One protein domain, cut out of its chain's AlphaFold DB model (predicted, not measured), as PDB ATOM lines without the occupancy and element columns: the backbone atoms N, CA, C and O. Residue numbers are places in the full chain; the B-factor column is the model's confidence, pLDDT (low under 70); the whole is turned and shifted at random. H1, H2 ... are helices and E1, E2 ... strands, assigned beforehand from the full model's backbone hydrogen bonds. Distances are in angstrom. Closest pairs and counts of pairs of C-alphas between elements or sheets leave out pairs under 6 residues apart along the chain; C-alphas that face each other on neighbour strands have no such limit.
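AT A GLANCE: This is residues 419 to 487, 504 to 590 and 864 to 911 of the 941 residues of an uncharacterized protein of Marchantia polymorpha subsp. ruderalis (UniProt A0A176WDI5). A strongly twisted sheet of five strands makes the core, with H3, H4 and H5 covering one face and H6 the other: three layers, helices on both faces of a sheet. Toward one end of the long axis, off the sheet, the short helices H1, H2, H7 and H8 make a loose group with the unnamed stretch 889 to 911. The 204 printed residues hold eight named helices and five named strands, in the order H1 H2 H3 E1 H4 E2 H5 E3 E4 H6 E5 H7 H8, a mixed class. The sheet runs E3 E2 E1 E4 E5, all parallel. The whole is compact, with a radius of gyration of the C-alphas of 17.3 A and spans of 50 by 36 by 34 A.

HOW THE PARTS SIT: H1, residues 419 to 424, is close to but not clearly touching H8, residues 884 to 888; their closest C-alphas, of Phe 419 and Val 887, are 6.6 A apart. H2, residues 434 to 439, touches H7, residues 864 to 870, at a steep tilt of 56 degrees, opposite ways, with the C-alphas of Asp 436 and Ser 869 closest at 4.3 A. H3, residues 441 to 456, touches H4, residues 471 to 487, at a steep tilt of 39 degrees, the same way, with the C-alphas of Arg 452 and Ala 479 closest at 5.1 A. E1, residues 461 to 465, is parallel to E2, residues 505 to 510, with N 464 and O 507 2.8 A apart, within hydrogen-bond range. H5, residues 513 to 525, leads to E3, residues 532 to 536, where N 535 and O 508 of E2 are within range at 2.8 A. E4, residues 552 to 557, is parallel to E1, with N 463 and O 554 within range at 2.8 A. H6, residues 569 to 579, leads to E5, residues 581 to 588, which bends by 112 degrees at residue 584; N 588 and O 555 of E4 are within range at 2.8 A. E2, H5, E3 and E4, H6, E5 are strand-helix-strand units, parallel neighbour strands with a helix between, with right-handed crossovers. The heights over the sheet are 10.2 A for H3, 9.2 A for H4, 9.7 A for H5 and 9.5 A for H6. Every O i to N i+4 pair is within range in H1, H2, H3, H4, H5, H7 and H8, and 6 of 7 in H6.

IN THESE COORDINATES: H1 begins at C-alpha 419, (11.015, 20.202, 84.934). H3 is 22.3 A long, H4 24.7 A, E2 16.9 A and H5 18.4 A. H8 ends at C-alpha 888, (4.207, 12.835, 85.815).

THE WHOLE: The cuts after residues 487 and 590 leave gaps of 13.0 A and 32.4 A between C-alphas. The links E3 to E4, E4 to H6 and H7 to H8 are long. Mean pLDDT of the printed part is 86.1; residues 419 to 428, 562 to 563, 566 and 896 to 900 are under 70.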
ATOM      1  N   PHE A 419      12.124  20.916  85.579       50.31
ATOM      2  CA  PHE A 419      11.015  20.202  84.934       50.31
ATOM      3  C   PHE A 419       9.989  21.162  84.288       50.31
ATOM      4  O   PHE A 419       9.237  20.736  83.409       50.31
ATOM      5  N   GLY A 420       9.984  22.453  84.657       41.56
ATOM      6  CA  GLY A 420       9.246  23.507  83.960       41.56
ATOM      7  C   GLY A 420       9.670  23.680  82.495       41.56
ATOM      8  O   GLY A 420       8.812  23.759  81.617       41.56
ATOM      9  N   ALA A 421      10.969  23.608  82.190       38.22
ATOM     10  CA  ALA A 421      11.495  23.783  80.832       38.22
ATOM     11  C   ALA A 421      11.225  22.581  79.899       38.22
ATOM     12  O   ALA A 421      11.206  22.746  78.674       38.22
ATOM     13  N   LEU A 422      10.999  21.379  80.453       44.09
ATOM     14  CA  LEU A 422      10.533  20.195  79.708       44.09
ATOM     15  C   LEU A 422       9.051  20.324  79.317       44.09
ATOM     16  O   LEU A 422       8.675  19.973  78.196       44.09
ATOM     17  N   ASN A 423       8.231  20.904  80.199       41.38
ATOM     18  CA  ASN A 423       6.829  21.210  79.909       41.38
ATOM     19  C   ASN A 423       6.687  22.313  78.839       41.38
ATOM     20  O   ASN A 423       5.842  22.187  77.954       41.38
ATOM     21  N   GLU A 424       7.539  23.346  78.847       35.84
ATOM     22  CA  GLU A 424       7.516  24.430  77.844       35.84
ATOM     23  C   GLU A 424       7.949  23.990  76.433       35.84
ATOM     24  O   GLU A 424       7.506  24.566  75.437       35.84
ATOM     25  N   ARG A 425       8.793  22.953  76.319       36.56
ATOM     26  CA  ARG A 425       9.292  22.429  75.031       36.56
ATOM     27  C   ARG A 425       8.520  21.216  74.501       36.56
ATOM     28  O   ARG A 425       8.932  20.632  73.503       36.56
ATOM     29  N   GLY A 426       7.385  20.875  75.115       39.66
ATOM     30  CA  GLY A 426       6.473  19.835  74.625       39.66
ATOM     31  C   GLY A 426       6.806  18.401  75.053       39.66
ATOM     32  O   GLY A 426       6.199  17.474  74.529       39.66
ATOM     33  N   GLY A 427       7.722  18.208  76.008       47.97
ATOM     34  CA  GLY A 427       8.084  16.905  76.570       47.97
ATOM     35  C   GLY A 427       7.545  16.730  77.986       47.97
ATOM     36  O   GLY A 427       8.321  16.643  78.935       47.97
ATOM     37  N   SER A 428       6.222  16.707  78.160       58.03
ATOM     38  CA  SER A 428       5.645  16.367  79.463       58.03
ATOM     39  C   SER A 428       5.725  14.855  79.683       58.03
ATOM     40  O   SER A 428       5.139  14.087  78.917       58.03
ATOM     41  N   LEU A 429       6.362  14.410  80.777       73.88
ATOM     42  CA  LEU A 429       6.249  13.015  81.238       73.88
ATOM     43  C   LEU A 429       4.818  12.677  81.693       73.88
ATOM     44  O   LEU A 429       4.512  11.520  81.973       73.88
ATOM     45  N   GLY A 430       3.919  13.665  81.700       73.75
ATOM     46  CA  GLY A 430       2.499  13.513  81.969       73.75
ATOM     47  C   GLY A 430       1.774  12.505  81.079       73.75
ATOM     48  O   GLY A 430       0.753  11.987  81.515       73.75
ATOM     49  N   HIS A 431       2.287  12.194  79.888       72.75
ATOM     50  CA  HIS A 431       1.693  11.203  78.978       72.75
ATOM     51  C   HIS A 431       2.198   9.767  79.205       72.75
ATOM     52  O   HIS A 431       1.731   8.846  78.546       72.75
ATOM     53  N   THR A 432       3.159   9.570  80.110       83.19
ATOM     54  CA  THR A 432       3.732   8.248  80.399       83.19
ATOM     55  C   THR A 432       2.879   7.452  81.389       83.19
ATOM     56  O   THR A 432       2.126   8.022  82.182       83.19
ATOM     57  N   LEU A 433       3.075   6.130  81.401       84.19
ATOM     58  CA  LEU A 433       2.416   5.205  82.331       84.19
ATOM     59  C   LEU A 433       3.092   5.135  83.713       84.19
ATOM     60  O   LEU A 433       2.595   4.444  84.597       84.19
ATOM     61  N   TYR A 434       4.201   5.857  83.947       91.06
ATOM     62  CA  TYR A 434       4.925   5.806  85.229       91.06
ATOM     63  C   TYR A 434       4.031   6.137  86.425       91.06
ATOM     64  O   TYR A 434       4.175   5.529  87.482       91.06
ATOM     65  N   LEU A 435       3.097   7.081  86.276       91.12
ATOM     66  CA  LEU A 435       2.188   7.430  87.364       91.12
ATOM     67  C   LEU A 435       1.163   6.324  87.645       91.12
ATOM     68  O   LEU A 435       0.907   6.023  88.810       91.12
ATOM     69  N   ASP A 436       0.632   5.703  86.591       90.31
ATOM     70  CA  ASP A 436      -0.321   4.597  86.699       90.31
ATOM     71  C   ASP A 436       0.330   3.415  87.432       90.31
ATOM     72  O   ASP A 436      -0.219   2.886  88.398       90.31
ATOM     73  N   MET A 437       1.565   3.097  87.046       92.81
ATOM     74  CA  MET A 437       2.425   2.089  87.663       92.81
ATOM     75  C   MET A 437       2.709   2.358  89.152       92.81
ATOM     76  O   MET A 437       2.698   1.444  89.977       92.81
ATOM     77  N   LEU A 438       2.939   3.615  89.536       95.94
ATOM     78  CA  LEU A 438       3.145   3.990  90.940       95.94
ATOM     79  C   LEU A 438       1.851   3.948  91.767       95.94
ATOM     80  O   LEU A 438       1.908   3.694  92.971       95.94
ATOM     81  N   ASN A 439       0.694   4.177  91.144       94.38
ATOM     82  CA  ASN A 439      -0.612   4.053  91.793       94.38
ATOM     83  C   ASN A 439      -1.103   2.598  91.910       94.38
ATOM     84  O   ASN A 439      -2.030   2.340  92.685       94.38
ATOM     85  N   ASP A 440      -0.470   1.649  91.215       93.50
ATOM     86  CA  ASP A 440      -0.752   0.217  91.330       93.50
ATOM     87  C   ASP A 440      -0.177  -0.372  92.631       93.50
ATOM     88  O   ASP A 440       0.951  -0.868  92.711       93.50
ATOM     89  N   VAL A 441      -0.984  -0.301  93.689       92.12
ATOM     90  CA  VAL A 441      -0.628  -0.803  95.023       92.12
ATOM     91  C   VAL A 441      -0.367  -2.310  95.011       92.12
ATOM     92  O   VAL A 441       0.543  -2.767  95.696       92.12
ATOM     93  N   GLU A 442      -1.133  -3.091  94.246       89.94
ATOM     94  CA  GLU A 442      -0.989  -4.551  94.240       89.94
ATOM     95  C   GLU A 442       0.341  -4.962  93.609       89.94
ATOM     96  O   GLU A 442       1.076  -5.770  94.189       89.94
ATOM     97  N   ARG A 443       0.696  -4.343  92.476       91.25
ATOM     98  CA  ARG A 443       1.995  -4.520  91.825       91.25
ATOM     99  C   ARG A 443       3.139  -4.146  92.761       91.25
ATOM    100  O   ARG A 443       4.054  -4.944  92.968       91.25
ATOM    101  N   ASN A 444       3.075  -2.957  93.357       94.94
ATOM    102  CA  ASN A 444       4.148  -2.437  94.204       94.94
ATOM    103  C   ASN A 444       4.347  -3.305  95.461       94.94
ATOM    104  O   ASN A 444       5.479  -3.674  95.786       94.94
ATOM    105  N   SER A 445       3.258  -3.726  96.107       92.06
ATOM    106  CA  SER A 445       3.294  -4.635  97.256       92.06
ATOM    107  C   SER A 445       3.827  -6.027  96.895       92.06
ATOM    108  O   SER A 445       4.543  -6.635  97.696       92.06
ATOM    109  N   ALA A 446       3.504  -6.556  95.709       89.00
ATOM    110  CA  ALA A 446       4.011  -7.849  95.251       89.00
ATOM    111  C   ALA A 446       5.530  -7.819  95.016       89.00
ATOM    112  O   ALA A 446       6.238  -8.738  95.446       89.00
ATOM    113  N   TYR A 447       6.039  -6.748  94.397       95.19
ATOM    114  CA  TYR A 447       7.476  -6.535  94.233       95.19
ATOM    115  C   TYR A 447       8.188  -6.393  95.583       95.19
ATOM    116  O   TYR A 447       9.179  -7.090  95.802       95.19
ATOM    117  N   ASP A 448       7.673  -5.584  96.519       95.19
ATOM    118  CA  ASP A 448       8.300  -5.424  97.842       95.19
ATOM    119  C   ASP A 448       8.404  -6.759  98.593       95.19
ATOM    120  O   ASP A 448       9.464  -7.113  99.113       95.19
ATOM    121  N   GLN A 449       7.328  -7.551  98.603       90.75
ATOM    122  CA  GLN A 449       7.317  -8.870  99.245       90.75
ATOM    123  C   GLN A 449       8.333  -9.829  98.613       90.75
ATOM    124  O   GLN A 449       9.066 -10.520  99.330       90.75
ATOM    125  N   ALA A 450       8.400  -9.869  97.281       89.31
ATOM    126  CA  ALA A 450       9.339 -10.725  96.565       89.31
ATOM    127  C   ALA A 450      10.796 -10.303  96.810       89.31
ATOM    128  O   ALA A 450      11.641 -11.155  97.091       89.31
ATOM    129  N   ILE A 451      11.079  -8.998  96.779       91.50
ATOM    130  CA  ILE A 451      12.406  -8.440  97.056       91.50
ATOM    131  C   ILE A 451      12.835  -8.773  98.487       91.50
ATOM    132  O   ILE A 451      13.923  -9.316  98.677       91.50
ATOM    133  N   ARG A 452      11.980  -8.539  99.495       91.88
ATOM    134  CA  ARG A 452      12.283  -8.885 100.897       91.88
ATOM    135  C   ARG A 452      12.636 -10.355 101.063       91.88
ATOM    136  O   ARG A 452      13.625 -10.671 101.719       91.88
ATOM    137  N   LYS A 453      11.856 -11.246 100.444       88.44
ATOM    138  CA  LYS A 453      12.096 -12.690 100.507       88.44
ATOM    139  C   LYS A 453      13.462 -13.059  99.920       88.44
ATOM    140  O   LYS A 453      14.258 -13.721 100.581       88.44
ATOM    141  N   VAL A 454      13.749 -12.599  98.702       87.69
ATOM    142  CA  VAL A 454      15.005 -12.920  98.011       87.69
ATOM    143  C   VAL A 454      16.209 -12.310  98.742       87.69
ATOM    144  O   VAL A 454      17.262 -12.945  98.847       87.69
ATOM    145  N   VAL A 455      16.070 -11.119  99.323       88.94
ATOM    146  CA  VAL A 455      17.142 -10.495 100.109       88.94
ATOM    147  C   VAL A 455      17.402 -11.234 101.427       88.94
ATOM    148  O   VAL A 455      18.563 -11.496 101.744       88.94
ATOM    149  N   ALA A 456      16.357 -11.639 102.158       85.38
ATOM    150  CA  ALA A 456      16.476 -12.355 103.435       85.38
ATOM    151  C   ALA A 456      17.251 -13.682 103.315       85.38
ATOM    152  O   ALA A 456      18.036 -14.040 104.195       85.38
ATOM    153  N   GLU A 457      17.104 -14.355 102.175       84.69
ATOM    154  CA  GLU A 457      17.839 -15.563 101.779       84.69
ATOM    155  C   GLU A 457      19.353 -15.322 101.525       84.69
ATOM    156  O   GLU A 457      20.065 -16.245 101.142       84.69
ATOM    157  N   GLY A 458      19.878 -14.108 101.752       82.25
ATOM    158  CA  GLY A 458      21.319 -13.821 101.772       82.25
ATOM    159  C   GLY A 458      21.859 -13.089 100.544       82.25
ATOM    160  O   GLY A 458      22.962 -13.384 100.101       82.25
ATOM    161  N   ALA A 459      21.102 -12.148  99.976       84.19
ATOM    162  CA  ALA A 459      21.604 -11.327  98.871       84.19
ATOM    163  C   ALA A 459      22.660 -10.312  99.344       84.19
ATOM    164  O   ALA A 459      22.403  -9.559 100.285       84.19
ATOM    165  N   HIS A 460      23.805 -10.232  98.658       87.44
ATOM    166  CA  HIS A 460      24.839  -9.229  98.941       87.44
ATOM    167  C   HIS A 460      24.853  -8.099  97.915       87.44
ATOM    168  O   HIS A 460      25.187  -6.966  98.260       87.44
ATOM    169  N   HIS A 461      24.466  -8.378  96.671       93.88
ATOM    170  CA  HIS A 461      24.385  -7.377  95.616       93.88
ATOM    171  C   HIS A 461      23.102  -7.538  94.790       93.88
ATOM    172  O   HIS A 461      22.876  -8.583  94.180       93.88
ATOM    173  N   VAL A 462      22.271  -6.494  94.772       97.06
ATOM    174  CA  VAL A 462      21.067  -6.389  93.935       97.06
ATOM    175  C   VAL A 462      21.353  -5.466  92.753       97.06
ATOM    176  O   VAL A 462      21.874  -4.367  92.944       97.06
ATOM    177  N   LEU A 463      20.981  -5.908  91.554       98.25
ATOM    178  CA  LEU A 463      20.958  -5.117  90.330       98.25
ATOM    179  C   LEU A 463      19.505  -4.849  89.919       98.25
ATOM    180  O   LEU A 463      18.764  -5.797  89.680       98.25
ATOM    181  N   ASP A 464      19.123  -3.579  89.818       98.44
ATOM    182  CA  ASP A 464      17.821  -3.106  89.334       98.44
ATOM    183  C   ASP A 464      17.950  -2.607  87.882       98.44
ATOM    184  O   ASP A 464      18.632  -1.610  87.629       98.44
ATOM    185  N   ILE A 465      17.354  -3.318  86.919       98.06
ATOM    186  CA  ILE A 465      17.391  -2.955  85.492       98.06
ATOM    187  C   ILE A 465      16.060  -2.333  85.075       98.06
ATOM    188  O   ILE A 465      15.023  -2.995  85.161       98.06
ATOM    189  N   GLY A 466      16.117  -1.109  84.537       95.94
ATOM    190  CA  GLY A 466      14.927  -0.321  84.209       95.94
ATOM    191  C   GLY A 466      14.393   0.373  85.455       95.94
ATOM    192  O   GLY A 466      13.237   0.196  85.826       95.94
ATOM    193  N   ALA A 467      15.268   1.100  86.156       96.69
ATOM    194  CA  ALA A 467      14.983   1.566  87.509       96.69
ATOM    195  C   ALA A 467      13.804   2.554  87.590       96.69
ATOM    196  O   ALA A 467      13.218   2.704  88.666       96.69
ATOM    197  N   GLY A 468      13.454   3.257  86.504       95.62
ATOM    198  CA  GLY A 468      12.355   4.217  86.481       95.62
ATOM    199  C   GLY A 468      12.535   5.296  87.549       95.62
ATOM    200  O   GLY A 468      13.468   6.092  87.494       95.62
ATOM    201  N   THR A 469      11.647   5.334  88.546       96.25
ATOM    202  CA  THR A 469      11.744   6.249  89.702       96.25
ATOM    203  C   THR A 469      12.716   5.792  90.794       96.25
ATOM    204  O   THR A 469      12.950   6.522  91.757       96.25
ATOM    205  N   GLY A 470      13.276   4.589  90.681       97.31
ATOM    206  CA  GLY A 470      14.106   3.948  91.697       97.31
ATOM    207  C   GLY A 470      13.308   3.282  92.823       97.31
ATOM    208  O   GLY A 470      13.890   2.960  93.860       97.31
ATOM    209  N   LEU A 471      11.993   3.078  92.663       98.31
ATOM    210  CA  LEU A 471      11.138   2.468  93.691       98.31
ATOM    211  C   LEU A 471      11.640   1.077  94.114       98.31
ATOM    212  O   LEU A 471      11.802   0.820  95.308       98.31
ATOM    213  N   LEU A 472      11.939   0.204  93.148       98.25
ATOM    214  CA  LEU A 472      12.404  -1.162  93.416       98.25
ATOM    215  C   LEU A 472      13.792  -1.168  94.073       98.25
ATOM    216  O   LEU A 472      14.026  -1.896  95.040       98.25
ATOM    217  N   SER A 473      14.684  -0.279  93.635       98.25
ATOM    218  CA  SER A 473      15.969  -0.023  94.294       98.25
ATOM    219  C   SER A 473      15.824   0.411  95.760       98.25
ATOM    220  O   SER A 473      16.571  -0.054  96.625       98.25
ATOM    221  N   MET A 474      14.855   1.280  96.074       97.88
ATOM    222  CA  MET A 474      14.574   1.697  97.453       97.88
ATOM    223  C   MET A 474      14.033   0.540  98.304       97.88
ATOM    224  O   MET A 474      14.483   0.364  99.440       97.88
ATOM    225  N   MET A 475      13.141  -0.291  97.749       97.81
ATOM    226  CA  MET A 475      12.658  -1.519  98.399       97.81
ATOM    227  C   MET A 475      13.808  -2.485  98.702       97.81
ATOM    228  O   MET A 475      13.921  -2.969  99.829       97.81
ATOM    229  N   ALA A 476      14.699  -2.715  97.734       96.69
ATOM    230  CA  ALA A 476      15.870  -3.575  97.901       96.69
ATOM    231  C   ALA A 476      16.823  -3.042  98.975       96.69
ATOM    232  O   ALA A 476      17.254  -3.795  99.849       96.69
ATOM    233  N   SER A 477      17.097  -1.734  98.967       95.62
ATOM    234  CA  SER A 477      17.951  -1.097  99.971       95.62
ATOM    235  C   SER A 477      17.360  -1.217 101.378       95.62
ATOM    236  O   SER A 477      18.075  -1.576 102.315       95.62
ATOM    237  N   ARG A 478      16.047  -0.985 101.536       94.69
ATOM    238  CA  ARG A 478      15.346  -1.217 102.807       94.69
ATOM    239  C   ARG A 478      15.461  -2.675 103.245       94.69
ATOM    240  O   ARG A 478      15.906  -2.921 104.358       94.69
ATOM    241  N   ALA A 479      15.127  -3.625 102.372       93.50
ATOM    242  CA  ALA A 479      15.180  -5.049 102.692       93.50
ATOM    243  C   ALA A 479      16.582  -5.501 103.135       93.50
ATOM    244  O   ALA A 479      16.710  -6.304 104.058       93.50
ATOM    245  N   MET A 480      17.640  -4.965 102.516       90.69
ATOM    246  CA  MET A 480      19.023  -5.249 102.913       90.69
ATOM    247  C   MET A 480      19.342  -4.713 104.308       90.69
ATOM    248  O   MET A 480      19.957  -5.424 105.103       90.69
ATOM    249  N   ARG A 481      18.910  -3.487 104.633       88.94
ATOM    250  CA  ARG A 481      19.083  -2.917 105.979       88.94
ATOM    251  C   ARG A 481      18.329  -3.721 107.037       88.94
ATOM    252  O   ARG A 481      18.914  -4.057 108.064       88.94
ATOM    253  N   ASP A 482      17.081  -4.081 106.758       88.38
ATOM    254  CA  ASP A 482      16.236  -4.855 107.674       88.38
ATOM    255  C   ASP A 482      16.838  -6.249 107.944       88.38
ATOM    256  O   ASP A 482      16.870  -6.719 109.086       88.38
ATOM    257  N   ALA A 483      17.383  -6.900 106.907       84.25
ATOM    258  CA  ALA A 483      18.056  -8.194 107.030       84.25
ATOM    259  C   ALA A 483      19.347  -8.109 107.863       84.25
ATOM    260  O   ALA A 483      19.627  -9.003 108.662       84.25
ATOM    261  N   VAL A 484      20.121  -7.028 107.707       79.81
ATOM    262  CA  VAL A 484      21.314  -6.757 108.525       79.81
ATOM    263  C   VAL A 484      20.941  -6.574 109.996       79.81
ATOM    264  O   VAL A 484      21.544  -7.213 110.857       79.81
ATOM    265  N   GLN A 485      19.930  -5.753 110.285       77.00
ATOM    266  CA  GLN A 485      19.502  -5.470 111.654       77.00
ATOM    267  C   GLN A 485      18.958  -6.724 112.357       77.00
ATOM    268  O   GLN A 485      19.292  -6.978 113.513       77.00
ATOM    269  N   SER A 486      18.180  -7.545 111.646       74.88
ATOM    270  CA  SER A 486      17.619  -8.788 112.195       74.88
ATOM    271  C   SER A 486      18.714  -9.789 112.591       74.88
ATOM    272  O   SER A 486      18.658 -10.371 113.669       74.88
ATOM    273  N   ARG A 487      19.773  -9.927 111.777       70.12
ATOM    274  CA  ARG A 487      20.911 -10.825 112.064       70.12
ATOM    275  C   ARG A 487      21.819 -10.336 113.195       70.12
ATOM    276  O   ARG A 487      22.522 -11.145 113.800       70.12
ATOM    277  N   GLY A 504      25.016  -4.801 102.227       80.81
ATOM    278  CA  GLY A 504      24.415  -5.139 100.944       80.81
ATOM    279  C   GLY A 504      24.477  -3.942  99.997       80.81
ATOM    280  O   GLY A 504      24.293  -2.797 100.412       80.81
ATOM    281  N   LYS A 505      24.773  -4.196  98.723       91.06
ATOM    282  CA  LYS A 505      24.878  -3.172  97.682       91.06
ATOM    283  C   LYS A 505      23.659  -3.216  96.774       91.06
ATOM    284  O   LYS A 505      23.232  -4.297  96.372       91.06
ATOM    285  N   VAL A 506      23.160  -2.048  96.385       96.56
ATOM    286  CA  VAL A 506      22.136  -1.915  95.345       96.56
ATOM    287  C   VAL A 506      22.707  -1.070  94.213       96.56
ATOM    288  O   VAL A 506      23.103   0.075  94.435       96.56
ATOM    289  N   THR A 507      22.750  -1.631  93.010       97.81
ATOM    290  CA  THR A 507      23.080  -0.909  91.777       97.81
ATOM    291  C   THR A 507      21.837  -0.861  90.902       97.81
ATOM    292  O   THR A 507      21.142  -1.860  90.774       97.81
ATOM    293  N   ALA A 508      21.555   0.287  90.304       98.25
ATOM    294  CA  ALA A 508      20.389   0.510  89.466       98.25
ATOM    295  C   ALA A 508      20.824   1.107  88.131       98.25
ATOM    296  O   ALA A 508      21.690   1.986  88.124       98.25
ATOM    297  N   CYS A 509      20.227   0.685  87.020       97.81
ATOM    298  CA  CYS A 509      20.424   1.335  85.728       97.81
ATOM    299  C   CYS A 509      19.109   1.806  85.115       97.81
ATOM    300  O   CYS A 509      18.105   1.091  85.100       97.81
ATOM    301  N   GLU A 510      19.146   3.018  84.576       97.00
ATOM    302  CA  GLU A 510      18.062   3.622  83.815       97.00
ATOM    303  C   GLU A 510      18.672   4.304  82.590       97.00
ATOM    304  O   GLU A 510      19.678   5.005  82.699       97.00
ATOM    305  N   SER A 511      18.077   4.078  81.423       92.31
ATOM    306  CA  SER A 511      18.570   4.598  80.146       92.31
ATOM    307  C   SER A 511      17.980   5.969  79.815       92.31
ATOM    308  O   SER A 511      18.630   6.798  79.169       92.31
ATOM    309  N   TYR A 512      16.764   6.242  80.291       88.31
ATOM    310  CA  TYR A 512      16.042   7.460  79.981       88.31
ATOM    311  C   TYR A 512      16.394   8.579  80.968       88.31
ATOM    312  O   TYR A 512      15.978   8.589  82.129       88.31
ATOM    313  N   LEU A 513      17.173   9.556  80.493       86.06
ATOM    314  CA  LEU A 513      17.764  10.622  81.314       86.06
ATOM    315  C   LEU A 513      16.754  11.382  82.207       86.06
ATOM    316  O   LEU A 513      17.076  11.610  83.377       86.06
ATOM    317  N   PRO A 514      15.546  11.763  81.740       85.44
ATOM    318  CA  PRO A 514      14.555  12.398  82.610       85.44
ATOM    319  C   PRO A 514      14.180  11.540  83.827       85.44
ATOM    320  O   PRO A 514      14.049  12.071  84.932       85.44
ATOM    321  N   MET A 515      14.096  10.217  83.660       90.88
ATOM    322  CA  MET A 515      13.822   9.292  84.762       90.88
ATOM    323  C   MET A 515      15.033   9.099  85.671       90.88
ATOM    324  O   MET A 515      14.864   9.113  86.886       90.88
ATOM    325  N   VAL A 516      16.261   9.073  85.138       92.75
ATOM    326  CA  VAL A 516      17.486   9.102  85.966       92.75
ATOM    327  C   VAL A 516      17.492  10.318  86.897       92.75
ATOM    328  O   VAL A 516      17.793  10.201  88.090       92.75
ATOM    329  N   ARG A 517      17.169  11.505  86.367       89.62
ATOM    330  CA  ARG A 517      17.106  12.745  87.157       89.62
ATOM    331  C   ARG A 517      16.036  12.661  88.240       89.62
ATOM    332  O   ARG A 517      16.316  12.990  89.397       89.62
ATOM    333  N   LEU A 518      14.843  12.179  87.884       91.12
ATOM    334  CA  LEU A 518      13.745  11.982  88.830       91.12
ATOM    335  C   LEU A 518      14.120  10.974  89.928       91.12
ATOM    336  O   LEU A 518      13.989  11.290  91.109       91.12
ATOM    337  N   ALA A 519      14.676   9.816  89.570       95.50
ATOM    338  CA  ALA A 519      15.139   8.807  90.517       95.50
ATOM    339  C   ALA A 519      16.207   9.360  91.466       95.50
ATOM    340  O   ALA A 519      16.113   9.186  92.677       95.50
ATOM    341  N   ARG A 520      17.189  10.118  90.962       95.00
ATOM    342  CA  ARG A 520      18.208  10.761  91.811       95.00
ATOM    343  C   ARG A 520      17.594  11.759  92.799       95.00
ATOM    344  O   ARG A 520      18.093  11.902  93.916       95.00
ATOM    345  N   LYS A 521      16.540  12.479  92.405       93.56
ATOM    346  CA  LYS A 521      15.790  13.374  93.304       93.56
ATOM    347  C   LYS A 521      15.063  12.574  94.388       93.56
ATOM    348  O   LYS A 521      15.201  12.906  95.562       93.56
ATOM    349  N   LEU A 522      14.376  11.496  94.014       95.44
ATOM    350  CA  LEU A 522      13.636  10.635  94.941       95.44
ATOM    351  C   LEU A 522      14.551   9.900  95.925       95.44
ATOM    352  O   LEU A 522      14.289   9.903  97.126       95.44
ATOM    353  N   LEU A 523      15.669   9.347  95.452       95.75
ATOM    354  CA  LEU A 523      16.671   8.697  96.301       95.75
ATOM    355  C   LEU A 523      17.251   9.662  97.346       95.75
ATOM    356  O   LEU A 523      17.489   9.264  98.489       95.75
ATOM    357  N   ARG A 524      17.463  10.934  96.977       94.19
ATOM    358  CA  ARG A 524      17.897  11.985  97.912       94.19
ATOM    359  C   ARG A 524      16.797  12.347  98.909       94.19
ATOM    360  O   ARG A 524      17.078  12.359 100.100       94.19
ATOM    361  N   ALA A 525      15.567  12.567  98.444       92.81
ATOM    362  CA  ALA A 525      14.421  12.892  99.302       92.81
ATOM    363  C   ALA A 525      14.142  11.805 100.356       92.81
ATOM    364  O   ALA A 525      13.761  12.109 101.481       92.81
ATOM    365  N   ASN A 526      14.410  10.541 100.018       96.12
ATOM    366  CA  ASN A 526      14.238   9.403 100.920       96.12
ATOM    367  C   ASN A 526      15.477   9.082 101.775       96.12
ATOM    368  O   ASN A 526      15.441   8.126 102.543       96.12
ATOM    369  N   ASN A 527      16.568   9.853 101.674       93.19
ATOM    370  CA  ASN A 527      17.841   9.613 102.374       93.19
ATOM    371  C   ASN A 527      18.508   8.259 102.038       93.19
ATOM    372  O   ASN A 527      19.173   7.654 102.876       93.19
ATOM    373  N   ILE A 528      18.339   7.767 100.804       88.38
ATOM    374  CA  ILE A 528      18.865   6.469 100.329       88.38
ATOM    375  C   ILE A 528      19.907   6.650  99.208       88.38
ATOM    376  O   ILE A 528      20.561   5.696  98.797       88.38
ATOM    377  N   GLY A 529      20.151   7.882  98.747       80.00
ATOM    378  CA  GLY A 529      21.068   8.172  97.633       80.00
ATOM    379  C   GLY A 529      22.511   7.676  97.803       80.00
ATOM    380  O   GLY A 529      23.162   7.397  96.805       80.00
ATOM    381  N   ALA A 530      23.006   7.516  99.035       82.69
ATOM    382  CA  ALA A 530      24.328   6.930  99.289       82.69
ATOM    383  C   ALA A 530      24.328   5.387  99.266       82.69
ATOM    384  O   ALA A 530      25.382   4.772  99.127       82.69
ATOM    385  N   SER A 531      23.162   4.754  99.425       85.50
ATOM    386  CA  SER A 531      23.003   3.295  99.492       85.50
ATOM    387  C   SER A 531      22.689   2.652  98.137       85.50
ATOM    388  O   SER A 531      22.848   1.441  97.994       85.50
ATOM    389  N   VAL A 532      22.234   3.441  97.158       94.56
ATOM    390  CA  VAL A 532      21.884   2.983  95.808       94.56
ATOM    391  C   VAL A 532      22.790   3.664  94.789       94.56
ATOM    392  O   VAL A 532      22.777   4.888  94.652       94.56
ATOM    393  N   ARG A 533      23.546   2.873  94.028       96.00
ATOM    394  CA  ARG A 533      24.345   3.365  92.904       96.00
ATOM    395  C   ARG A 533      23.484   3.422  91.643       96.00
ATOM    396  O   ARG A 533      23.278   2.399  91.003       96.00
ATOM    397  N   LEU A 534      23.010   4.610  91.274       97.38
ATOM    398  CA  LEU A 534      22.252   4.831  90.037       97.38
ATOM    399  C   LEU A 534      23.186   5.153  88.858       97.38
ATOM    400  O   LEU A 534      23.945   6.122  88.917       97.38
ATOM    401  N   VAL A 535      23.091   4.374  87.782       97.38
ATOM    402  CA  VAL A 535      23.896   4.483  86.556       97.38
ATOM    403  C   VAL A 535      22.996   4.879  85.382       97.38
ATOM    404  O   VAL A 535      21.984   4.232  85.122       97.38
ATOM    405  N   HIS A 536      23.364   5.942  84.661       97.06
ATOM    406  CA  HIS A 536      22.659   6.367  83.445       97.06
ATOM    407  C   HIS A 536      23.196   5.614  82.228       97.06
ATOM    408  O   HIS A 536      24.050   6.123  81.510       97.06
ATOM    409  N   LYS A 537      22.729   4.382  82.043       94.88
ATOM    410  CA  LYS A 537      23.097   3.502  80.930       94.88
ATOM    411  C   LYS A 537      21.982   2.500  80.675       94.88
ATOM    412  O   LYS A 537      21.203   2.189  81.582       94.88
ATOM    413  N   ARG A 538      21.945   1.939  79.469       92.69
ATOM    414  CA  ARG A 538      21.252   0.665  79.257       92.69
ATOM    415  C   ARG A 538      22.047  -0.460  79.913       92.69
ATOM    416  O   ARG A 538      23.264  -0.377  80.071       92.69
ATOM    417  N   SER A 539      21.366  -1.540  80.281       95.44
ATOM    418  CA  SER A 539      22.023  -2.687  80.914       95.44
ATOM    419  C   SER A 539      23.070  -3.345  80.008       95.44
ATOM    420  O   SER A 539      24.064  -3.846  80.520       95.44
ATOM    421  N   ASP A 540      22.893  -3.305  78.683       93.69
ATOM    422  CA  ASP A 540      23.839  -3.825  77.684       93.69
ATOM    423  C   ASP A 540      25.084  -2.953  77.455       93.69
ATOM    424  O   ASP A 540      25.969  -3.327  76.691       93.69
ATOM    425  N   GLU A 541      25.182  -1.827  78.162       95.19
ATOM    426  CA  GLU A 541      26.337  -0.919  78.168       95.19
ATOM    427  C   GLU A 541      27.076  -0.927  79.521       95.19
ATOM    428  O   GLU A 541      28.041  -0.182  79.719       95.19
ATOM    429  N   MET A 542      26.588  -1.713  80.487       96.50
ATOM    430  CA  MET A 542      27.171  -1.792  81.823       96.50
ATOM    431  C   MET A 542      28.337  -2.774  81.873       96.50
ATOM    432  O   MET A 542      28.262  -3.878  81.334       96.50
ATOM    433  N   GLU A 543      29.373  -2.410  82.626       94.38
ATOM    434  CA  GLU A 543      30.560  -3.245  82.811       94.38
ATOM    435  C   GLU A 543      30.882  -3.483  84.296       94.38
ATOM    436  O   GLU A 543      30.815  -2.578  85.138       94.38
ATOM    437  N   ILE A 544      31.284  -4.714  84.634       95.06
ATOM    438  CA  ILE A 544      31.813  -5.044  85.965       95.06
ATOM    439  C   ILE A 544      33.214  -4.438  86.121       95.06
ATOM    440  O   ILE A 544      34.040  -4.491  85.218       95.06
ATOM    441  N   GLY A 545      33.492  -3.872  87.292       91.62
ATOM    442  CA  GLY A 545      34.701  -3.112  87.611       91.62
ATOM    443  C   GLY A 545      34.551  -1.613  87.347       91.62
ATOM    444  O   GLY A 545      35.198  -0.820  88.026       91.62
ATOM    445  N   VAL A 546      33.650  -1.225  86.438       93.00
ATOM    446  CA  VAL A 546      33.340   0.176  86.124       93.00
ATOM    447  C   VAL A 546      32.019   0.566  86.774       93.00
ATOM    448  O   VAL A 546      32.005   1.312  87.754       93.00
ATOM    449  N   ASP A 547      30.906   0.013  86.291       94.00
ATOM    450  CA  ASP A 547      29.546   0.371  86.699       94.00
ATOM    451  C   ASP A 547      29.038  -0.492  87.864       94.00
ATOM    452  O   ASP A 547      28.335   0.002  88.747       94.00
ATOM    453  N   LEU A 548      29.450  -1.762  87.921       93.00
ATOM    454  CA  LEU A 548      29.166  -2.687  89.023       93.00
ATOM    455  C   LEU A 548      30.470  -3.092  89.709       93.00
ATOM    456  O   LEU A 548      31.435  -3.427  89.038       93.00
ATOM    457  N   SER A 549      30.522  -3.139  91.043       89.50
ATOM    458  CA  SER A 549      31.759  -3.566  91.730       89.50
ATOM    459  C   SER A 549      32.032  -5.073  91.644       89.50
ATOM    460  O   SER A 549      33.153  -5.510  91.876       89.50
ATOM    461  N   SER A 550      30.999  -5.868  91.387       93.56
ATOM    462  CA  SER A 550      31.030  -7.330  91.307       93.56
ATOM    463  C   SER A 550      29.770  -7.810  90.581       93.56
ATOM    464  O   SER A 550      28.808  -7.033  90.510       93.56
ATOM    465  N   PRO A 551      29.721  -9.066  90.100       95.75
ATOM    466  CA  PRO A 551      28.467  -9.660  89.648       95.75
ATOM    467  C   PRO A 551      27.376  -9.527  90.722       95.75
ATOM    468  O   PRO A 551      27.683  -9.553  91.920       95.75
ATOM    469  N   ALA A 552      26.124  -9.339  90.310       96.38
ATOM    470  CA  ALA A 552      24.992  -9.258  91.231       96.38
ATOM    471  C   ALA A 552      24.418 -10.646  91.553       96.38
ATOM    472  O   ALA A 552      24.346 -11.519  90.686       96.38
ATOM    473  N   ASP A 553      23.978 -10.841  92.798       93.81
ATOM    474  CA  ASP A 553      23.355 -12.087  93.274       93.81
ATOM    475  C   ASP A 553      21.843 -12.100  93.037       93.81
ATOM    476  O   ASP A 553      21.192 -13.145  93.104       93.81
ATOM    477  N   VAL A 554      21.267 -10.917  92.824       95.38
ATOM    478  CA  VAL A 554      19.837 -10.725  92.614       95.38
ATOM    479  C   VAL A 554      19.618  -9.727  91.491       95.38
ATOM    480  O   VAL A 554      20.100  -8.600  91.560       95.38
ATOM    481  N   LEU A 555      18.845 -10.131  90.490       96.38
ATOM    482  CA  LEU A 555      18.270  -9.246  89.489       96.38
ATOM    483  C   LEU A 555      16.867  -8.824  89.931       96.38
ATOM    484  O   LEU A 555      16.025  -9.672  90.222       96.38
ATOM    485  N   VAL A 556      16.589  -7.530  89.912       96.25
ATOM    486  CA  VAL A 556      15.240  -6.973  89.981       96.25
ATOM    487  C   VAL A 556      14.992  -6.224  88.679       96.25
ATOM    488  O   VAL A 556      15.882  -5.535  88.184       96.25
ATOM    489  N   SER A 557      13.827  -6.413  88.068       93.50
ATOM    490  CA  SER A 557      13.479  -5.683  86.851       93.50
ATOM    491  C   SER A 557      11.971  -5.641  86.626       93.50
ATOM    492  O   SER A 557      11.243  -6.582  86.966       93.50
ATOM    493  N   GLU A 558      11.514  -4.544  86.031       92.25
ATOM    494  CA  GLU A 558      10.138  -4.345  85.583       92.25
ATOM    495  C   GLU A 558      10.120  -3.695  84.195       92.25
ATOM    496  O   GLU A 558       9.543  -2.642  83.989       92.25
ATOM    497  N   ILE A 559      10.802  -4.338  83.244       86.62
ATOM    498  CA  ILE A 559      10.733  -4.021  81.805       86.62
ATOM    499  C   ILE A 559       9.726  -4.949  81.113       86.62
ATOM    500  O   ILE A 559      10.057  -5.735  80.219       86.62
ATOM    501  N   LEU A 560       8.517  -4.986  81.670       81.69
ATOM    502  CA  LEU A 560       7.445  -5.876  81.247       81.69
ATOM    503  C   LEU A 560       6.317  -5.028  80.682       81.69
ATOM    504  O   LEU A 560       5.680  -4.272  81.409       81.69
ATOM    505  N   ASP A 561       6.021  -5.223  79.407       75.25
ATOM    506  CA  ASP A 561       4.847  -4.639  78.787       75.25
ATOM    507  C   ASP A 561       3.651  -5.596  78.872       75.25
ATOM    508  O   ASP A 561       3.708  -6.689  79.445       75.25
ATOM    509  N   SER A 562       2.542  -5.199  78.248       68.69
ATOM    510  CA  SER A 562       1.384  -6.083  78.116       68.69
ATOM    511  C   SER A 562       1.755  -7.388  77.394       68.69
ATOM    512  O   SER A 562       1.311  -8.460  77.794       68.69
ATOM    513  N   GLU A 563       2.625  -7.360  76.383       66.50
ATOM    514  CA  GLU A 563       3.031  -8.567  75.651       66.50
ATOM    515  C   GLU A 563       4.109  -9.395  76.363       66.50
ATOM    516  O   GLU A 563       4.581 -10.396  75.818       66.50
ATOM    517  N   LEU A 564       4.471  -9.020  77.594       70.19
ATOM    518  CA  LEU A 564       5.540  -9.568  78.424       70.19
ATOM    519  C   LEU A 564       6.967  -9.314  77.899       70.19
ATOM    520  O   LEU A 564       7.886  -9.184  78.706       70.19
ATOM    521  N   ILE A 565       7.181  -9.320  76.583       75.81
ATOM    522  CA  ILE A 565       8.509  -9.275  75.950       75.81
ATOM    523  C   ILE A 565       8.754  -8.037  75.077       75.81
ATOM    524  O   ILE A 565       9.887  -7.873  74.618       75.81
ATOM    525  N   GLY A 566       7.749  -7.185  74.855       67.31
ATOM    526  CA  GLY A 566       7.797  -6.052  73.920       67.31
ATOM    527  C   GLY A 566       8.747  -4.927  74.341       67.31
ATOM    528  O   GLY A 566       9.212  -4.159  73.506       67.31
ATOM    529  N   GLU A 567       9.134  -4.880  75.616       75.44
ATOM    530  CA  GLU A 567      10.143  -3.949  76.148       75.44
ATOM    531  C   GLU A 567      11.582  -4.505  76.113       75.44
ATOM    532  O   GLU A 567      12.493  -3.994  76.765       75.44
ATOM    533  N   GLY A 568      11.828  -5.570  75.341       78.62
ATOM    534  CA  GLY A 568      13.175  -6.122  75.178       78.62
ATOM    535  C   GLY A 568      13.668  -6.912  76.397       78.62
ATOM    536  O   GLY A 568      14.875  -6.976  76.662       78.62
ATOM    537  N   LEU A 569      12.756  -7.568  77.123       79.69
ATOM    538  CA  LEU A 569      13.080  -8.401  78.287       79.69
ATOM    539  C   LEU A 569      14.117  -9.489  77.954       79.69
ATOM    540  O   LEU A 569      15.104  -9.662  78.667       79.69
ATOM    541  N   ILE A 570      13.919 -10.222  76.854       80.31
ATOM    542  CA  ILE A 570      14.784 -11.343  76.454       80.31
ATOM    543  C   ILE A 570      16.237 -10.911  76.190       80.31
ATOM    544  O   ILE A 570      17.137 -11.486  76.813       80.31
ATOM    545  N   PRO A 571      16.522  -9.935  75.300       81.00
ATOM    546  CA  PRO A 571      17.896  -9.493  75.077       81.00
ATOM    547  C   PRO A 571      18.534  -8.917  76.347       81.00
ATOM    548  O   PRO A 571      19.714  -9.175  76.581       81.00
ATOM    549  N   THR A 572      17.760  -8.236  77.199       87.31
ATOM    550  CA  THR A 572      18.234  -7.713  78.487       87.31
ATOM    551  C   THR A 572      18.664  -8.824  79.441       87.31
ATOM    552  O   THR A 572      19.782  -8.798  79.956       87.31
ATOM    553  N   LEU A 573      17.826  -9.847  79.639       86.75
ATOM    554  CA  LEU A 573      18.168 -11.005  80.469       86.75
ATOM    555  C   LEU A 573      19.386 -11.746  79.909       86.75
ATOM    556  O   LEU A 573      20.264 -12.154  80.669       86.75
ATOM    557  N   ARG A 574      19.474 -11.878  78.581       86.44
ATOM    558  CA  ARG A 574      20.619 -12.507  77.918       86.44
ATOM    559  C   ARG A 574      21.915 -11.704  78.104       86.44
ATOM    560  O   ARG A 574      22.992 -12.275  78.197       86.44
ATOM    561  N   HIS A 575      21.862 -10.383  78.149       92.56
ATOM    562  CA  HIS A 575      23.062  -9.623  78.485       92.56
ATOM    563  C   HIS A 575      23.405  -9.775  79.974       92.56
ATOM    564  O   HIS A 575      24.529 -10.134  80.326       92.56
ATOM    565  N   ALA A 576      22.418  -9.571  80.851       94.69
ATOM    566  CA  ALA A 576      22.616  -9.569  82.294       94.69
ATOM    567  C   ALA A 576      23.213 -10.889  82.802       94.69
ATOM    568  O   ALA A 576      24.207 -10.873  83.520       94.69
ATOM    569  N   HIS A 577      22.677 -12.037  82.385       92.69
ATOM    570  CA  HIS A 577      23.210 -13.344  82.786       92.69
ATOM    571  C   HIS A 577      24.619 -13.633  82.255       92.69
ATOM    572  O   HIS A 577      25.390 -14.296  82.941       92.69
ATOM    573  N   ALA A 578      24.970 -13.152  81.060       91.38
ATOM    574  CA  ALA A 578      26.311 -13.363  80.510       91.38
ATOM    575  C   ALA A 578      27.376 -12.474  81.158       91.38
ATOM    576  O   ALA A 578      28.537 -12.877  81.230       91.38
ATOM    577  N   HIS A 579      27.001 -11.262  81.577       94.62
ATOM    578  CA  HIS A 579      27.977 -10.207  81.857       94.62
ATOM    579  C   HIS A 579      27.833  -9.534  83.222       94.62
ATOM    580  O   HIS A 579      28.816  -8.985  83.708       94.62
ATOM    581  N   LEU A 580      26.651  -9.550  83.843       96.94
ATOM    582  CA  LEU A 580      26.343  -8.740  85.031       96.94
ATOM    583  C   LEU A 580      25.961  -9.563  86.267       96.94
ATOM    584  O   LEU A 580      26.085  -9.075  87.390       96.94
ATOM    585  N   LEU A 581      25.475 -10.791  86.082       95.94
ATOM    586  CA  LEU A 581      24.928 -11.624  87.149       95.94
ATOM    587  C   LEU A 581      25.873 -12.758  87.550       95.94
ATOM    588  O   LEU A 581      26.640 -13.292  86.752       95.94
ATOM    589  N   SER A 582      25.778 -13.144  88.818       93.25
ATOM    590  CA  SER A 582      26.338 -14.388  89.338       93.25
ATOM    591  C   SER A 582      25.667 -15.611  88.678       93.25
ATOM    592  O   SER A 582      24.464 -15.565  88.415       93.25
ATOM    593  N   PRO A 583      26.368 -16.749  88.481       86.88
ATOM    594  CA  PRO A 583      25.771 -17.978  87.938       86.88
ATOM    595  C   PRO A 583      24.590 -18.533  88.750       86.88
ATOM    596  O   PRO A 583      23.786 -19.300  88.226       86.88
ATOM    597  N   VAL A 584      24.498 -18.168  90.032       85.94
ATOM    598  CA  VAL A 584      23.413 -18.567  90.947       85.94
ATOM    599  C   VAL A 584      22.468 -17.403  91.260       85.94
ATOM    600  O   VAL A 584      21.747 -17.438  92.260       85.94
ATOM    601  N   ALA A 585      22.483 -16.355  90.430       89.81
ATOM    602  CA  ALA A 585      21.665 -15.179  90.654       89.81
ATOM    603  C   ALA A 585      20.171 -15.520  90.648       89.81
ATOM    604  O   ALA A 585      19.654 -16.236  89.786       89.81
ATOM    605  N   ARG A 586      19.457 -14.965  91.624       90.25
ATOM    606  CA  ARG A 586      17.996 -15.049  91.713       90.25
ATOM    607  C   ARG A 586      17.382 -13.838  91.026       90.25
ATOM    608  O   ARG A 586      18.040 -12.820  90.853       90.25
ATOM    609  N   SER A 587      16.121 -13.936  90.623       88.19
ATOM    610  CA  SER A 587      15.445 -12.852  89.911       88.19
ATOM    611  C   SER A 587      14.085 -12.525  90.516       88.19
ATOM    612  O   SER A 587      13.361 -13.417  90.968       88.19
ATOM    613  N   VAL A 588      13.731 -11.242  90.484       87.25
ATOM    614  CA  VAL A 588      12.394 -10.718  90.760       87.25
ATOM    615  C   VAL A 588      11.938  -9.929  89.523       87.25
ATOM    616  O   VAL A 588      12.504  -8.870  89.254       87.25
ATOM    617  N   PRO A 589      10.948 -10.427  88.759       87.38
ATOM    618  CA  PRO A 589      10.203 -11.665  88.990       87.38
ATOM    619  C   PRO A 589      11.040 -12.932  88.741       87.38
ATOM    620  O   PRO A 589      12.017 -12.947  87.994       87.38
ATOM    621  N   HIS A 590      10.645 -14.040  89.374       79.00
ATOM    622  CA  HIS A 590      11.332 -15.327  89.202       79.00
ATOM    623  C   HIS A 590      10.983 -15.996  87.862       79.00
ATOM    624  O   HIS A 590      11.823 -16.623  87.210       79.00
ATOM    625  N   PRO A 864     -13.654   6.324  87.431       89.56
ATOM    626  CA  PRO A 864     -13.019   5.978  88.700       89.56
ATOM    627  C   PRO A 864     -11.671   5.282  88.534       89.56
ATOM    628  O   PRO A 864     -10.782   5.521  89.347       89.56
ATOM    629  N   ASP A 865     -11.517   4.430  87.521       85.94
ATOM    630  CA  ASP A 865     -10.303   3.634  87.330       85.94
ATOM    631  C   ASP A 865      -9.168   4.516  86.760       85.94
ATOM    632  O   ASP A 865      -8.076   4.549  87.321       85.94
ATOM    633  N   LEU A 866      -9.467   5.355  85.754       87.00
ATOM    634  CA  LEU A 866      -8.527   6.354  85.215       87.00
ATOM    635  C   LEU A 866      -8.137   7.420  86.254       87.00
ATOM    636  O   LEU A 866      -6.984   7.829  86.346       87.00
ATOM    637  N   TRP A 867      -9.097   7.880  87.060       87.88
ATOM    638  CA  TRP A 867      -8.811   8.798  88.164       87.88
ATOM    639  C   TRP A 867      -7.835   8.180  89.170       87.88
ATOM    640  O   TRP A 867      -6.893   8.840  89.600       87.88
ATOM    641  N   GLN A 868      -8.056   6.918  89.547       88.19
ATOM    642  CA  GLN A 868      -7.212   6.225  90.519       88.19
ATOM    643  C   GLN A 868      -5.788   6.017  90.012       88.19
ATOM    644  O   GLN A 868      -4.864   6.149  90.809       88.19
ATOM    645  N   SER A 869      -5.597   5.741  88.721       87.38
ATOM    646  CA  SER A 869      -4.256   5.558  88.154       87.38
ATOM    647  C   SER A 869      -3.462   6.872  88.104       87.38
ATOM    648  O   SER A 869      -2.243   6.885  88.257       87.38
ATOM    649  N   ARG A 870      -4.163   8.007  88.003       88.06
ATOM    650  CA  ARG A 870      -3.572   9.345  87.852       88.06
ATOM    651  C   ARG A 870      -3.578  10.198  89.117       88.06
ATOM    652  O   ARG A 870      -3.156  11.353  89.058       88.06
ATOM    653  N   ARG A 871      -4.080   9.691  90.243       90.38
ATOM    654  CA  ARG A 871      -4.195  10.488  91.473       90.38
ATOM    655  C   ARG A 871      -2.823  10.915  91.999       90.38
ATOM    656  O   ARG A 871      -1.826  10.218  91.791       90.38
ATOM    657  N   SER A 872      -2.790  12.034  92.714       91.94
ATOM    658  CA  SER A 872      -1.595  12.486  93.417       91.94
ATOM    659  C   SER A 872      -1.107  11.457  94.435       91.94
ATOM    660  O   SER A 872      -1.868  10.774  95.124       91.94
ATOM    661  N   LEU A 873       0.213  11.336  94.491       92.56
ATOM    662  CA  LEU A 873       0.946  10.440  95.361       92.56
ATOM    663  C   LEU A 873       1.577  11.234  96.499       92.56
ATOM    664  O   LEU A 873       2.098  12.329  96.303       92.56
ATOM    665  N   SER A 874       1.573  10.661  97.696       92.25
ATOM    666  CA  SER A 874       2.370  11.149  98.823       92.25
ATOM    667  C   SER A 874       3.486  10.154  99.112       92.25
ATOM    668  O   SER A 874       4.652  10.425  98.842       92.25
ATOM    669  N   SER A 875       3.113   8.959  99.567       94.38
ATOM    670  CA  SER A 875       4.022   7.846  99.804       94.38
ATOM    671  C   SER A 875       3.621   6.618  98.995       94.38
ATOM    672  O   SER A 875       2.442   6.269  98.936       94.38
ATOM    673  N   VAL A 876       4.613   5.947  98.408       96.56
ATOM    674  CA  VAL A 876       4.468   4.642  97.753       96.56
ATOM    675  C   VAL A 876       5.311   3.645  98.529       96.56
ATOM    676  O   VAL A 876       6.521   3.822  98.657       96.56
ATOM    677  N   GLU A 877       4.664   2.627  99.098       96.38
ATOM    678  CA  GLU A 877       5.323   1.575  99.887       96.38
ATOM    679  C   GLU A 877       6.229   2.127 101.006       96.38
ATOM    680  O   GLU A 877       7.264   1.550 101.327       96.38
ATOM    681  N   GLY A 878       5.855   3.264 101.607       95.56
ATOM    682  CA  GLY A 878       6.598   3.918 102.691       95.56
ATOM    683  C   GLY A 878       7.701   4.884 102.244       95.56
ATOM    684  O   GLY A 878       8.372   5.453 103.101       95.56
ATOM    685  N   PHE A 879       7.884   5.102 100.939       97.38
ATOM    686  CA  PHE A 879       8.849   6.058 100.386       97.38
ATOM    687  C   PHE A 879       8.142   7.322  99.895       97.38
ATOM    688  O   PHE A 879       7.121   7.219  99.213       97.38
ATOM    689  N   ASP A 880       8.678   8.503 100.198       96.31
ATOM    690  CA  ASP A 880       8.172   9.776  99.676       96.31
ATOM    691  C   ASP A 880       8.315   9.817  98.151       96.31
ATOM    692  O   ASP A 880       9.414   9.691  97.605       96.31
ATOM    693  N   HIS A 881       7.181   9.978  97.476       94.88
ATOM    694  CA  HIS A 881       7.065  10.116  96.027       94.88
ATOM    695  C   HIS A 881       6.300  11.383  95.635       94.88
ATOM    696  O   HIS A 881       5.991  11.568  94.463       94.88
ATOM    697  N   SER A 882       6.036  12.304  96.565       91.25
ATOM    698  CA  SER A 882       5.276  13.535  96.300       91.25
ATOM    699  C   SER A 882       5.844  14.373  95.148       91.25
ATOM    700  O   SER A 882       5.102  14.974  94.367       91.25
ATOM    701  N   SER A 883       7.169  14.357  94.979       87.25
ATOM    702  CA  SER A 883       7.851  15.101  93.918       87.25
ATOM    703  C   SER A 883       7.574  14.596  92.495       87.25
ATOM    704  O   SER A 883       7.854  15.332  91.546       87.25
ATOM    705  N   VAL A 884       7.002  13.394  92.324       89.44
ATOM    706  CA  VAL A 884       6.622  12.877  90.998       89.44
ATOM    707  C   VAL A 884       5.348  13.519  90.470       89.44
ATOM    708  O   VAL A 884       5.160  13.546  89.259       89.44
ATOM    709  N   ASN A 885       4.490  14.058  91.345       87.88
ATOM    710  CA  ASN A 885       3.161  14.540  90.963       87.88
ATOM    711  C   ASN A 885       3.240  15.584  89.859       87.88
ATOM    712  O   ASN A 885       2.609  15.420  88.821       87.88
ATOM    713  N   GLN A 886       4.080  16.604  90.052       80.00
ATOM    714  CA  GLN A 886       4.267  17.673  89.075       80.00
ATOM    715  C   GLN A 886       4.844  17.156  87.750       80.00
ATOM    716  O   GLN A 886       4.454  17.596  86.674       80.00
ATOM    717  N   VAL A 887       5.790  16.224  87.842       82.38
ATOM    718  CA  VAL A 887       6.566  15.728  86.704       82.38
ATOM    719  C   VAL A 887       5.737  14.784  85.835       82.38
ATOM    720  O   VAL A 887       5.746  14.896  84.613       82.38
ATOM    721  N   LEU A 888       5.000  13.874  86.469       85.44
ATOM    722  CA  LEU A 888       4.207  12.835  85.815       85.44
ATOM    723  C   LEU A 888       2.736  13.237  85.623       85.44
ATOM    724  O   LEU A 888       1.926  12.431  85.170       85.44
ATOM    725  N   GLY A 889       2.374  14.484  85.938       82.25
ATOM    726  CA  GLY A 889       1.054  15.022  85.623       82.25
ATOM    727  C   GLY A 889      -0.085  14.439  86.460       82.25
ATOM    728  O   GLY A 889      -1.153  14.145  85.918       82.25
ATOM    729  N   ALA A 890       0.140  14.242  87.759       86.75
ATOM    730  CA  ALA A 890      -0.894  13.767  88.665       86.75
ATOM    731  C   ALA A 890      -2.108  14.701  88.757       86.75
ATOM    732  O   ALA A 890      -2.062  15.875  88.406       86.75
ATOM    733  N   CYS A 891      -3.227  14.158  89.216       84.19
ATOM    734  CA  CYS A 891      -4.495  14.859  89.361       84.19
ATOM    735  C   CYS A 891      -5.019  14.712  90.793       84.19
ATOM    736  O   CYS A 891      -4.753  13.712  91.456       84.19
ATOM    737  N   GLY A 892      -5.810  15.680  91.257       80.00
ATOM    738  CA  GLY A 892      -6.413  15.628  92.592       80.00
ATOM    739  C   GLY A 892      -5.493  16.074  93.718       80.00
ATOM    740  O   GLY A 892      -4.305  15.777  93.706       80.00
ATOM    741  N   ASP A 893      -6.053  16.787  94.696       76.75
ATOM    742  CA  ASP A 893      -5.331  17.273  95.884       76.75
ATOM    743  C   ASP A 893      -4.050  18.067  95.556       76.75
ATOM    744  O   ASP A 893      -3.096  18.116  96.331       76.75
ATOM    745  N   MET A 894      -4.040  18.707  94.383       75.06
ATOM    746  CA  MET A 894      -2.942  19.537  93.908       75.06
ATOM    747  C   MET A 894      -3.165  21.012  94.258       75.06
ATOM    748  O   MET A 894      -4.315  21.445  94.382       75.06
ATOM    749  N   PRO A 895      -2.090  21.814  94.382       73.62
ATOM    750  CA  PRO A 895      -2.211  23.252  94.586       73.62
ATOM    751  C   PRO A 895      -3.063  23.908  93.480       73.62
ATOM    752  O   PRO A 895      -2.872  23.576  92.310       73.62
ATOM    753  N   PRO A 896      -3.939  24.882  93.803       67.50
ATOM    754  CA  PRO A 896      -4.812  25.540  92.820       67.50
ATOM    755  C   PRO A 896      -4.084  26.221  91.656       67.50
ATOM    756  O   PRO A 896      -4.679  26.468  90.616       67.50
ATOM    757  N   SER A 897      -2.802  26.548  91.832       66.81
ATOM    758  CA  SER A 897      -1.953  27.167  90.813       66.81
ATOM    759  C   SER A 897      -1.470  26.192  89.736       66.81
ATOM    760  O   SER A 897      -0.739  26.610  88.841       66.81
ATOM    761  N   TRP A 898      -1.786  24.898  89.849       67.31
ATOM    762  CA  TRP A 898      -1.273  23.880  88.945       67.31
ATOM    763  C   TRP A 898      -2.352  23.354  88.001       67.31
ATOM    764  O   TRP A 898      -3.357  22.786  88.427       67.31
ATOM    765  N   GLU A 899      -2.107  23.514  86.704       64.81
ATOM    766  CA  GLU A 899      -2.923  22.929  85.648       64.81
ATOM    767  C   GLU A 899      -2.366  21.545  85.291       64.81
ATOM    768  O   GLU A 899      -1.205  21.403  84.900       64.81
ATOM    769  N   GLY A 900      -3.188  20.507  85.463       65.38
ATOM    770  CA  GLY A 900      -2.841  19.151  85.038       65.38
ATOM    771  C   GLY A 900      -2.745  19.042  83.508       65.38
ATOM    772  O   GLY A 900      -3.369  19.829  82.791       65.38
ATOM    773  N   PRO A 901      -1.990  18.066  82.973       71.00
ATOM    774  CA  PRO A 901      -1.833  17.921  81.532       71.00
ATOM    775  C   PRO A 901      -3.133  17.464  80.857       71.00
ATOM    776  O   PRO A 901      -3.881  16.641  81.386       71.00
ATOM    777  N   LEU A 902      -3.362  17.941  79.632       77.94
ATOM    778  CA  LEU A 902      -4.392  17.407  78.741       77.94
ATOM    779  C   LEU A 902      -3.839  16.181  78.015       77.94
ATOM    780  O   LEU A 902      -2.975  16.310  77.150       77.94
ATOM    781  N   VAL A 903      -4.350  15.001  78.354       77.06
ATOM    782  CA  VAL A 903      -3.858  13.720  77.832       77.06
ATOM    783  C   VAL A 903      -4.946  13.045  76.984       77.06
ATOM    784  O   VAL A 903      -6.094  12.966  77.433       77.06
ATOM    785  N   PRO A 904      -4.627  12.572  75.763       80.81
ATOM    786  CA  PRO A 904      -5.559  11.780  74.968       80.81
ATOM    787  C   PRO A 904      -5.746  10.392  75.599       80.81
ATOM    788  O   PRO A 904      -4.776   9.715  75.922       80.81
ATOM    789  N   TYR A 905      -7.000   9.965  75.770       79.44
ATOM    790  CA  TYR A 905      -7.352   8.633  76.269       79.44
ATOM    791  C   TYR A 905      -8.506   8.033  75.467       79.44
ATOM    792  O   TYR A 905      -9.490   8.708  75.152       79.44
ATOM    793  N   SER A 906      -8.438   6.724  75.235       79.19
ATOM    794  CA  SER A 906      -9.564   5.929  74.746       79.19
ATOM    795  C   SER A 906     -10.573   5.687  75.873       79.19
ATOM    796  O   SER A 906     -10.548   4.654  76.532       79.19
ATOM    797  N   ILE A 907     -11.493   6.634  76.091       81.94
ATOM    798  CA  ILE A 907     -12.474   6.609  77.202       81.94
ATOM    799  C   ILE A 907     -13.274   5.294  77.260       81.94
ATOM    800  O   ILE A 907     -13.634   4.827  78.340       81.94
ATOM    801  N   TRP A 908     -13.536   4.667  76.109       76.19
ATOM    802  CA  TRP A 908     -14.239   3.382  76.022       76.19
ATOM    803  C   TRP A 908     -13.464   2.207  76.650       76.19
ATOM    804  O   TRP A 908     -14.081   1.201  76.993       76.19
ATOM    805  N   GLN A 909     -12.145   2.334  76.838       76.12
ATOM    806  CA  GLN A 909     -11.281   1.352  77.509       76.12
ATOM    807  C   GLN A 909     -11.111   1.625  79.007       76.12
ATOM    808  O   GLN A 909     -10.628   0.761  79.730       76.12
ATOM    809  N   CYS A 910     -11.542   2.785  79.511       78.12
ATOM    810  CA  CYS A 910     -11.369   3.178  80.913       78.12
ATOM    811  C   CYS A 910     -12.344   2.473  81.881       78.12
ATOM    812  O   CYS A 910     -12.654   3.002  82.948       78.12
ATOM    813  N   GLY A 911     -12.863   1.302  81.505       76.88
ATOM    814  CA  GLY A 911     -13.780   0.517  82.320       76.88
ATOM    815  C   GLY A 911     -15.116   1.222  82.546       76.88
ATOM    816  O   GLY A 911     -15.903   1.435  81.620       76.88
TER     817      GLY A 911